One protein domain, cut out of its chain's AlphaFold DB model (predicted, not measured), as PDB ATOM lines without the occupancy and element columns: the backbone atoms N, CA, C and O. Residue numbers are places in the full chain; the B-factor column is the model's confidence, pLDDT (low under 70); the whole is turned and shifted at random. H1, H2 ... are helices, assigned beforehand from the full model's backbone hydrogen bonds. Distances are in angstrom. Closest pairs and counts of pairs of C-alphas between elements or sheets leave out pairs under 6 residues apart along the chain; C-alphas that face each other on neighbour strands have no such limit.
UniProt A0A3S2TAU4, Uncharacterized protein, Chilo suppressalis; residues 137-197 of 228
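AT A GLANCE: This is residues 137 to 197 of the 228 residues of an uncharacterized protein of Chilo suppressalis (UniProt A0A3S2TAU4). What shape does the printed part make? It is a lopsided L: the long helix H1 makes the length, and the shorter H2 turns off from near its last residues at 75 degrees. Residues 137 to 162 of H1 stick out as a free arm. How large is it? The 61 residues, with two named helices, H1 then H2, and no named strand, are all helix by class and extended, with radius of gyration of the C-alphas 17.5 A and spans of 54 by 25 by 15 A.

HOW THE PARTS SIT: Where do the helices touch? H1, residues 137 to 173, touches H2, residues 180 to 192, with residues 164 to 171 alone, and H2 touches it with 180 to 184 alone. The closest C-alphas are those of Leu 167 and Leu 183, 7.1 A apart. How do their lines stand? They are about perpendicular, at 75 degrees. Are the backbones helical throughout? Every O i to N i+4 pair is within hydrogen-bond range in H2, and 31 of 33 in H1.

IN THESE COORDINATES: Where does H1 run? It goes from C-alpha 137 at (19.489, 71.473, 149.674) over 53.8 A, with a kink of 28 degrees near residue 158. Where does H2 end? At C-alpha 192, (-12.272, 64.761, 115.692), 18.4 A from C-alpha 180.

THE WHOLE: Is anything cut? The printed part has no cut, and the link H1 to H2 is short. Where is confidence low? Residue 177 and residues 186 to 197 are under 70.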
ATOM      1  N   LEU A 137      20.716  72.007 150.281       86.56
ATOM      2  CA  LEU A 137      19.489  71.473 149.674       86.56
ATOM      3  C   LEU A 137      18.775  72.478 148.755       86.56
ATOM      4  O   LEU A 137      18.367  72.112 147.657       86.56
ATOM      5  N   TRP A 138      18.672  73.751 149.151       86.31
ATOM      6  CA  TRP A 138      18.005  74.765 148.326       86.31
ATOM      7  C   TRP A 138      18.731  75.019 146.997       86.31
ATOM      8  O   TRP A 138      18.102  75.097 145.944       86.31
ATOM      9  N   ARG A 139      20.069  75.077 147.024       88.19
ATOM     10  CA  ARG A 139      20.880  75.240 145.808       88.19
ATOM     11  C   ARG A 139      20.787  74.007 144.917       88.19
ATOM     12  O   ARG A 139      20.661  74.139 143.705       88.19
ATOM     13  N   THR A 140      20.804  72.818 145.516       89.25
ATOM     14  CA  THR A 140      20.637  71.548 144.802       89.25
ATOM     15  C   THR A 140      19.265  71.463 144.123       89.25
ATOM     16  O   THR A 140      19.191  71.128 142.944       89.25
ATOM     17  N   LEU A 141      18.184  71.840 144.813       89.06
ATOM     18  CA  LEU A 141      16.835  71.895 144.234       89.06
ATOM     19  C   LEU A 141      16.734  72.909 143.092       89.06
ATOM     20  O   LEU A 141      16.149  72.604 142.054       89.06
ATOM     21  N   GLN A 142      17.342  74.088 143.247       90.50
ATOM     22  CA  GLN A 142      17.398  75.085 142.181       90.50
ATOM     23  C   GLN A 142      18.133  74.549 140.941       90.50
ATOM     24  O   GLN A 142      17.665  74.744 139.820       90.50
ATOM     25  N   LEU A 143      19.252  73.842 141.125       88.69
ATOM     26  CA  LEU A 143      19.982  73.208 140.024       88.69
ATOM     27  C   LEU A 143      19.145  72.122 139.339       88.69
ATOM     28  O   LEU A 143      19.052  72.124 138.112       88.69
ATOM     29  N   PHE A 144      18.490  71.243 140.102       90.00
ATOM     30  CA  PHE A 144      17.598  70.227 139.536       90.00
ATOM     31  C   PHE A 144      16.447  70.845 138.744       90.00
ATOM     32  O   PHE A 144      16.137  70.366 137.655       90.00
ATOM     33  N   TYR A 145      15.855  71.928 139.247       90.44
ATOM     34  CA  TYR A 145      14.808  72.656 138.540       90.44
ATOM     35  C   TYR A 145      15.304  73.206 137.197       90.44
ATOM     36  O   TYR A 145      14.672  72.973 136.167       90.44
ATOM     37  N   ILE A 146      16.460  73.878 137.183       88.81
ATOM     38  CA  ILE A 146      17.049  74.420 135.950       88.81
ATOM     39  C   ILE A 146      17.330  73.294 134.944       88.81
ATOM     40  O   ILE A 146      16.960  73.414 133.777       88.81
ATOM     41  N   VAL A 147      17.930  72.184 135.386       86.75
ATOM     42  CA  VAL A 147      18.227  71.030 134.520       86.75
ATOM     43  C   VAL A 147      16.945  70.416 133.951       86.75
ATOM     44  O   VAL A 147      16.892  70.125 132.756       86.75
ATOM     45  N   ALA A 148      15.899  70.265 134.766       88.50
ATOM     46  CA  ALA A 148      14.613  69.736 134.321       88.50
ATOM     47  C   ALA A 148      13.973  70.625 133.245       88.50
ATOM     48  O   ALA A 148      13.547  70.118 132.208       88.50
ATOM     49  N   VAL A 149      13.959  71.947 133.451       87.56
ATOM     50  CA  VAL A 149      13.440  72.905 132.463       87.56
ATOM     51  C   VAL A 149      14.226  72.811 131.157       87.56
ATOM     52  O   VAL A 149      13.624  72.631 130.102       87.56
ATOM     53  N   VAL A 150      15.561  72.850 131.216       83.06
ATOM     54  CA  VAL A 150      16.417  72.755 130.020       83.06
ATOM     55  C   VAL A 150      16.152  71.461 129.251       83.06
ATOM     56  O   VAL A 150      16.006  71.494 128.029       83.06
ATOM     57  N   TYR A 151      16.039  70.326 129.944       80.12
ATOM     58  CA  TYR A 151      15.822  69.036 129.294       80.12
ATOM     59  C   TYR A 151      14.434  68.928 128.649       80.12
ATOM     60  O   TYR A 151      14.312  68.441 127.521       80.12
ATOM     61  N   ILE A 152      13.393  69.423 129.327       84.56
ATOM     62  CA  ILE A 152      12.027  69.458 128.789       84.56
ATOM     63  C   ILE A 152      11.965  70.377 127.567       84.56
ATOM     64  O   ILE A 152      11.442  69.966 126.529       84.56
ATOM     65  N   THR A 153      12.517  71.590 127.652       80.81
ATOM     66  CA  THR A 153      12.493  72.554 126.546       80.81
ATOM     67  C   THR A 153      13.266  72.039 125.333       80.81
ATOM     68  O   THR A 153      12.748  72.113 124.221       80.81
ATOM     69  N   ASN A 154      14.455  71.459 125.532       76.44
ATOM     70  CA  ASN A 154      15.296  70.978 124.434       76.44
ATOM     71  C   ASN A 154      14.622  69.855 123.623       76.44
ATOM     72  O   ASN A 154      14.633  69.877 122.395       76.44
ATOM     73  N   ASN A 155      13.975  68.899 124.298       77.25
ATOM     74  CA  ASN A 155      13.316  67.780 123.620       77.25
ATOM     75  C   ASN A 155      11.935  68.157 123.056       77.25
ATOM     76  O   ASN A 155      11.566  67.712 121.969       77.25
ATOM     77  N   SER A 156      11.175  69.002 123.758       80.31
ATOM     78  CA  SER A 156       9.816  69.373 123.334       80.31
ATOM     79  C   SER A 156       9.819  70.315 122.133       80.31
ATOM     80  O   SER A 156       8.952  70.210 121.266       80.31
ATOM     81  N   PHE A 157      10.799  71.222 122.050       77.62
ATOM     82  CA  PHE A 157      10.855  72.209 120.974       77.62
ATOM     83  C   PHE A 157      11.052  71.561 119.599       77.62
ATOM     84  O   PHE A 157      10.413  71.982 118.643       77.62
ATOM     85  N   LEU A 158      11.865  70.502 119.496       75.94
ATOM     86  CA  LEU A 158      12.127  69.818 118.224       75.94
ATOM     87  C   LEU A 158      10.878  69.127 117.659       75.94
ATOM     88  O   LEU A 158      10.566  69.282 116.479       75.94
ATOM     89  N   VAL A 159      10.139  68.407 118.509       80.94
ATOM     90  CA  VAL A 159       8.891  67.736 118.110       80.94
ATOM     91  C   VAL A 159       7.824  68.766 117.744       80.94
ATOM     92  O   VAL A 159       7.165  68.645 116.711       80.94
ATOM     93  N   TRP A 160       7.684  69.809 118.564       82.56
ATOM     94  CA  TRP A 160       6.715  70.873 118.323       82.56
ATOM     95  C   TRP A 160       7.016  71.645 117.033       82.56
ATOM     96  O   TRP A 160       6.111  71.886 116.237       82.56
ATOM     97  N   LEU A 161       8.284  71.981 116.782       82.81
ATOM     98  CA  LEU A 161       8.709  72.687 115.574       82.81
ATOM     99  C   LEU A 161       8.420  71.864 114.315       82.81
ATOM    100  O   LEU A 161       7.870  72.404 113.356       82.81
ATOM    101  N   ALA A 162       8.733  70.564 114.320       83.75
ATOM    102  CA  ALA A 162       8.438  69.681 113.192       83.75
ATOM    103  C   ALA A 162       6.929  69.614 112.898       83.75
ATOM    104  O   ALA A 162       6.518  69.703 111.739       83.75
ATOM    105  N   HIS A 163       6.101  69.526 113.942       83.25
ATOM    106  CA  HIS A 163       4.646  69.524 113.807       83.25
ATOM    107  C   HIS A 163       4.110  70.850 113.244       83.25
ATOM    108  O   HIS A 163       3.353  70.841 112.274       83.25
ATOM    109  N   VAL A 164       4.543  71.991 113.790       85.69
ATOM    110  CA  VAL A 164       4.116  73.319 113.317       85.69
ATOM    111  C   VAL A 164       4.543  73.555 111.869       85.69
ATOM    112  O   VAL A 164       3.732  74.006 111.066       85.69
ATOM    113  N   MET A 165       5.779  73.206 111.499       85.44
ATOM    114  CA  MET A 165       6.257  73.340 110.118       85.44
ATOM    115  C   MET A 165       5.453  72.475 109.141       85.44
ATOM    116  O   MET A 165       5.175  72.913 108.025       85.44
ATOM    117  N   ASN A 166       5.039  71.276 109.560       85.81
ATOM    118  CA  ASN A 166       4.165  70.424 108.757       85.81
ATOM    119  C   ASN A 166       2.783  71.061 108.547       85.81
ATOM    120  O   ASN A 166       2.282  71.076 107.425       85.81
ATOM    121  N   LEU A 167       2.191  71.644 109.594       83.44
ATOM    122  CA  LEU A 167       0.919  72.362 109.480       83.44
ATOM    123  C   LEU A 167       1.038  73.572 108.550       83.44
ATOM    124  O   LEU A 167       0.227  73.720 107.640       83.44
ATOM    125  N   VAL A 168       2.070  74.402 108.723       85.19
ATOM    126  CA  VAL A 168       2.316  75.570 107.862       85.19
ATOM    127  C   VAL A 168       2.474  75.150 106.400       85.19
ATOM    128  O   VAL A 168       1.887  75.779 105.521       85.19
ATOM    129  N   ARG A 169       3.197  74.057 106.126       85.06
ATOM    130  CA  ARG A 169       3.313  73.502 104.771       85.06
ATOM    131  C   ARG A 169       1.940  73.149 104.186       85.06
ATOM    132  O   ARG A 169       1.652  73.536 103.058       85.06
ATOM    133  N   LEU A 170       1.100  72.447 104.945       83.19
ATOM    134  CA  LEU A 170      -0.249  72.069 104.508       83.19
ATOM    135  C   LEU A 170      -1.156  73.292 104.298       83.19
ATOM    136  O   LEU A 170      -1.956  73.309 103.366       83.19
ATOM    137  N   ALA A 171      -1.022  74.327 105.131       82.50
ATOM    138  CA  ALA A 171      -1.738  75.587 104.954       82.50
ATOM    139  C   ALA A 171      -1.324  76.301 103.670       82.50
ATOM    140  O   ALA A 171      -2.189  76.747 102.922       82.50
ATOM    141  N   MET A 172      -0.018  76.356 103.385       83.12
ATOM    142  CA  MET A 172       0.503  76.935 102.148       83.12
ATOM    143  C   MET A 172      -0.005  76.195 100.908       83.12
ATOM    144  O   MET A 172      -0.440  76.840  99.959       83.12
ATOM    145  N   GLU A 173      -0.002  74.858 100.920       84.75
ATOM    146  CA  GLU A 173      -0.548  74.050  99.816       84.75
ATOM    147  C   GLU A 173      -2.046  74.311  99.596       84.75
ATOM    148  O   GLU A 173      -2.514  74.328  98.460       84.75
ATOM    149  N   ARG A 174      -2.798  74.561 100.673       80.88
ATOM    150  CA  ARG A 174      -4.241  74.847 100.629       80.88
ATOM    151  C   ARG A 174      -4.575  76.335 100.479       80.88
ATOM    152  O   ARG A 174      -5.752  76.676 100.500       80.88
ATOM    153  N   SER A 175      -3.573  77.214 100.355       78.38
ATOM    154  CA  SER A 175      -3.740  78.680 100.393       78.38
ATOM    155  C   SER A 175      -4.555  79.177 101.600       78.38
ATOM    156  O   SER A 175      -5.247  80.190 101.528       78.38
ATOM    157  N   ALA A 176      -4.481  78.459 102.722       73.25
ATOM    158  CA  ALA A 176      -5.157  78.827 103.955       73.25
ATOM    159  C   ALA A 176      -4.374  79.941 104.666       73.25
ATOM    160  O   ALA A 176      -3.187  79.792 104.962       73.25
ATOM    161  N   THR A 177      -5.045  81.050 104.960       69.00
ATOM    162  CA  THR A 177      -4.494  82.186 105.707       69.00
ATOM    163  C   THR A 177      -5.037  82.174 107.127       69.00
ATOM    164  O   THR A 177      -6.249  82.146 107.314       69.00
ATOM    165  N   GLY A 178      -4.162  82.210 108.125       73.94
ATOM    166  CA  GLY A 178      -4.565  82.227 109.527       73.94
ATOM    167  C   GLY A 178      -3.358  82.136 110.450       73.94
ATOM    168  O   GLY A 178      -2.252  81.786 110.028       73.94
ATOM    169  N   ASN A 179      -3.563  82.456 111.723       80.81
ATOM    170  CA  ASN A 179      -2.506  82.312 112.722       80.81
ATOM    171  C   ASN A 179      -2.292  80.824 113.055       80.81
ATOM    172  O   ASN A 179      -3.206  80.011 112.951       80.81
ATOM    173  N   ILE A 180      -1.097  80.453 113.528       77.19
ATOM    174  CA  ILE A 180      -0.750  79.050 113.842       77.19
ATOM    175  C   ILE A 180      -1.772  78.405 114.800       77.19
ATOM    176  O   ILE A 180      -2.120  77.237 114.644       77.19
ATOM    177  N   CYS A 181      -2.300  79.170 115.762       79.00
ATOM    178  CA  CYS A 181      -3.330  78.699 116.692       79.00
ATOM    179  C   CYS A 181      -4.627  78.269 115.989       79.00
ATOM    180  O   CYS A 181      -5.219  77.260 116.365       79.00
ATOM    181  N   GLU A 182      -5.042  79.014 114.967       77.38
ATOM    182  CA  GLU A 182      -6.255  78.758 114.186       77.38
ATOM    183  C   GLU A 182      -6.090  77.499 113.325       77.38
ATOM    184  O   GLU A 182      -6.961  76.628 113.269       77.38
ATOM    185  N   LEU A 183      -4.897  77.333 112.758       74.62
ATOM    186  CA  LEU A 183      -4.539  76.172 111.959       74.62
ATOM    187  C   LEU A 183      -4.504  74.872 112.786       74.62
ATOM    188  O   LEU A 183      -4.995  73.836 112.337       74.62
ATOM    189  N   ILE A 184      -4.002  74.937 114.024       78.19
ATOM    190  CA  ILE A 184      -4.031  73.811 114.975       78.19
ATOM    191  C   ILE A 184      -5.472  73.476 115.387       78.19
ATOM    192  O   ILE A 184      -5.812  72.300 115.534       78.19
ATOM    193  N   SER A 185      -6.338  74.478 115.582       75.75
ATOM    194  CA  SER A 185      -7.747  74.214 115.905       75.75
ATOM    195  C   SER A 185      -8.500  73.548 114.754       75.75
ATOM    196  O   SER A 185      -9.271  72.623 115.005       75.75
ATOM    197  N   HIS A 186      -8.234  73.938 113.505       66.38
ATOM    198  CA  HIS A 186      -8.847  73.310 112.332       66.38
ATOM    199  C   HIS A 186      -8.401  71.854 112.132       66.38
ATOM    200  O   HIS A 186      -9.238  71.014 111.801       66.38
ATOM    201  N   ASP A 187      -7.129  71.524 112.394       68.25
ATOM    202  CA  ASP A 187      -6.641  70.135 112.348       68.25
ATOM    203  C   ASP A 187      -7.322  69.248 113.404       68.25
ATOM    204  O   ASP A 187      -7.771  68.140 113.103       68.25
ATOM    205  N   LYS A 188      -7.506  69.763 114.629       61.62
ATOM    206  CA  LYS A 188      -8.255  69.051 115.678       61.62
ATOM    207  C   LYS A 188      -9.714  68.806 115.297       61.62
ATOM    208  O   LYS A 188     -10.235  67.748 115.627       61.62
ATOM    209  N   ILE A 189     -10.365  69.749 114.614       56.69
ATOM    210  CA  ILE A 189     -11.759  69.601 114.159       56.69
ATOM    211  C   ILE A 189     -11.860  68.551 113.042       56.69
ATOM    212  O   ILE A 189     -12.777  67.733 113.056       56.69
ATOM    213  N   HIS A 190     -10.899  68.510 112.114       53.41
ATOM    214  CA  HIS A 190     -10.878  67.517 111.034       53.41
ATOM    215  C   HIS A 190     -10.566  66.096 111.544       53.41
ATOM    216  O   HIS A 190     -11.174  65.129 111.084       53.41
ATOM    217  N   ASN A 191      -9.667  65.973 112.528       52.19
ATOM    218  CA  ASN A 191      -9.320  64.705 113.176       52.19
ATOM    219  C   ASN A 191     -10.317  64.288 114.276       52.19
ATOM    220  O   ASN A 191     -10.357  63.123 114.644       52.19
ATOM    221  N   ALA A 192     -11.184  65.169 114.787       48.22
ATOM    222  CA  ALA A 192     -12.272  64.761 115.692       48.22
ATOM    223  C   ALA A 192     -13.299  63.840 115.004       48.22
ATOM    224  O   ALA A 192     -13.971  63.057 115.673       48.22
ATOM    225  N   ASN A 193     -13.355  63.870 113.670       44.62
ATOM    226  CA  ASN A 193     -14.155  62.955 112.860       44.62
ATOM    227  C   ASN A 193     -13.429  61.618 112.559       44.62
ATOM    228  O   ASN A 193     -14.013  60.747 111.920       44.62
ATOM    229  N   HIS A 194     -12.187  61.429 113.039       41.50
ATOM    230  CA  HIS A 194     -11.414  60.176 112.977       41.50
ATOM    231  C   HIS A 194     -10.507  60.020 114.223       41.50
ATOM    232  O   HIS A 194      -9.429  60.613 114.286       41.50
ATOM    233  N   PRO A 195     -10.880  59.210 115.230       38.88
ATOM    234  CA  PRO A 195     -10.223  59.237 116.534       38.88
ATOM    235  C   PRO A 195      -8.778  58.717 116.461       38.88
ATOM    236  O   PRO A 195      -8.538  57.535 116.225       38.88
ATOM    237  N   GLN A 196      -7.809  59.595 116.727       42.50
ATOM    238  CA  GLN A 196      -6.427  59.235 117.057       42.50
ATOM    239  C   GLN A 196      -6.063  59.854 118.419       42.50
ATOM    240  O   GLN A 196      -6.185  61.061 118.637       42.50
ATOM    241  N   ASN A 197      -5.653  58.994 119.355       41.47
ATOM    242  CA  ASN A 197      -5.394  59.271 120.773       41.47
ATOM    243  C   ASN A 197      -4.234  60.265 121.001       41.47
ATOM    244  O   ASN A 197      -3.112  59.863 121.300       41.47
TER     245      ASN A 197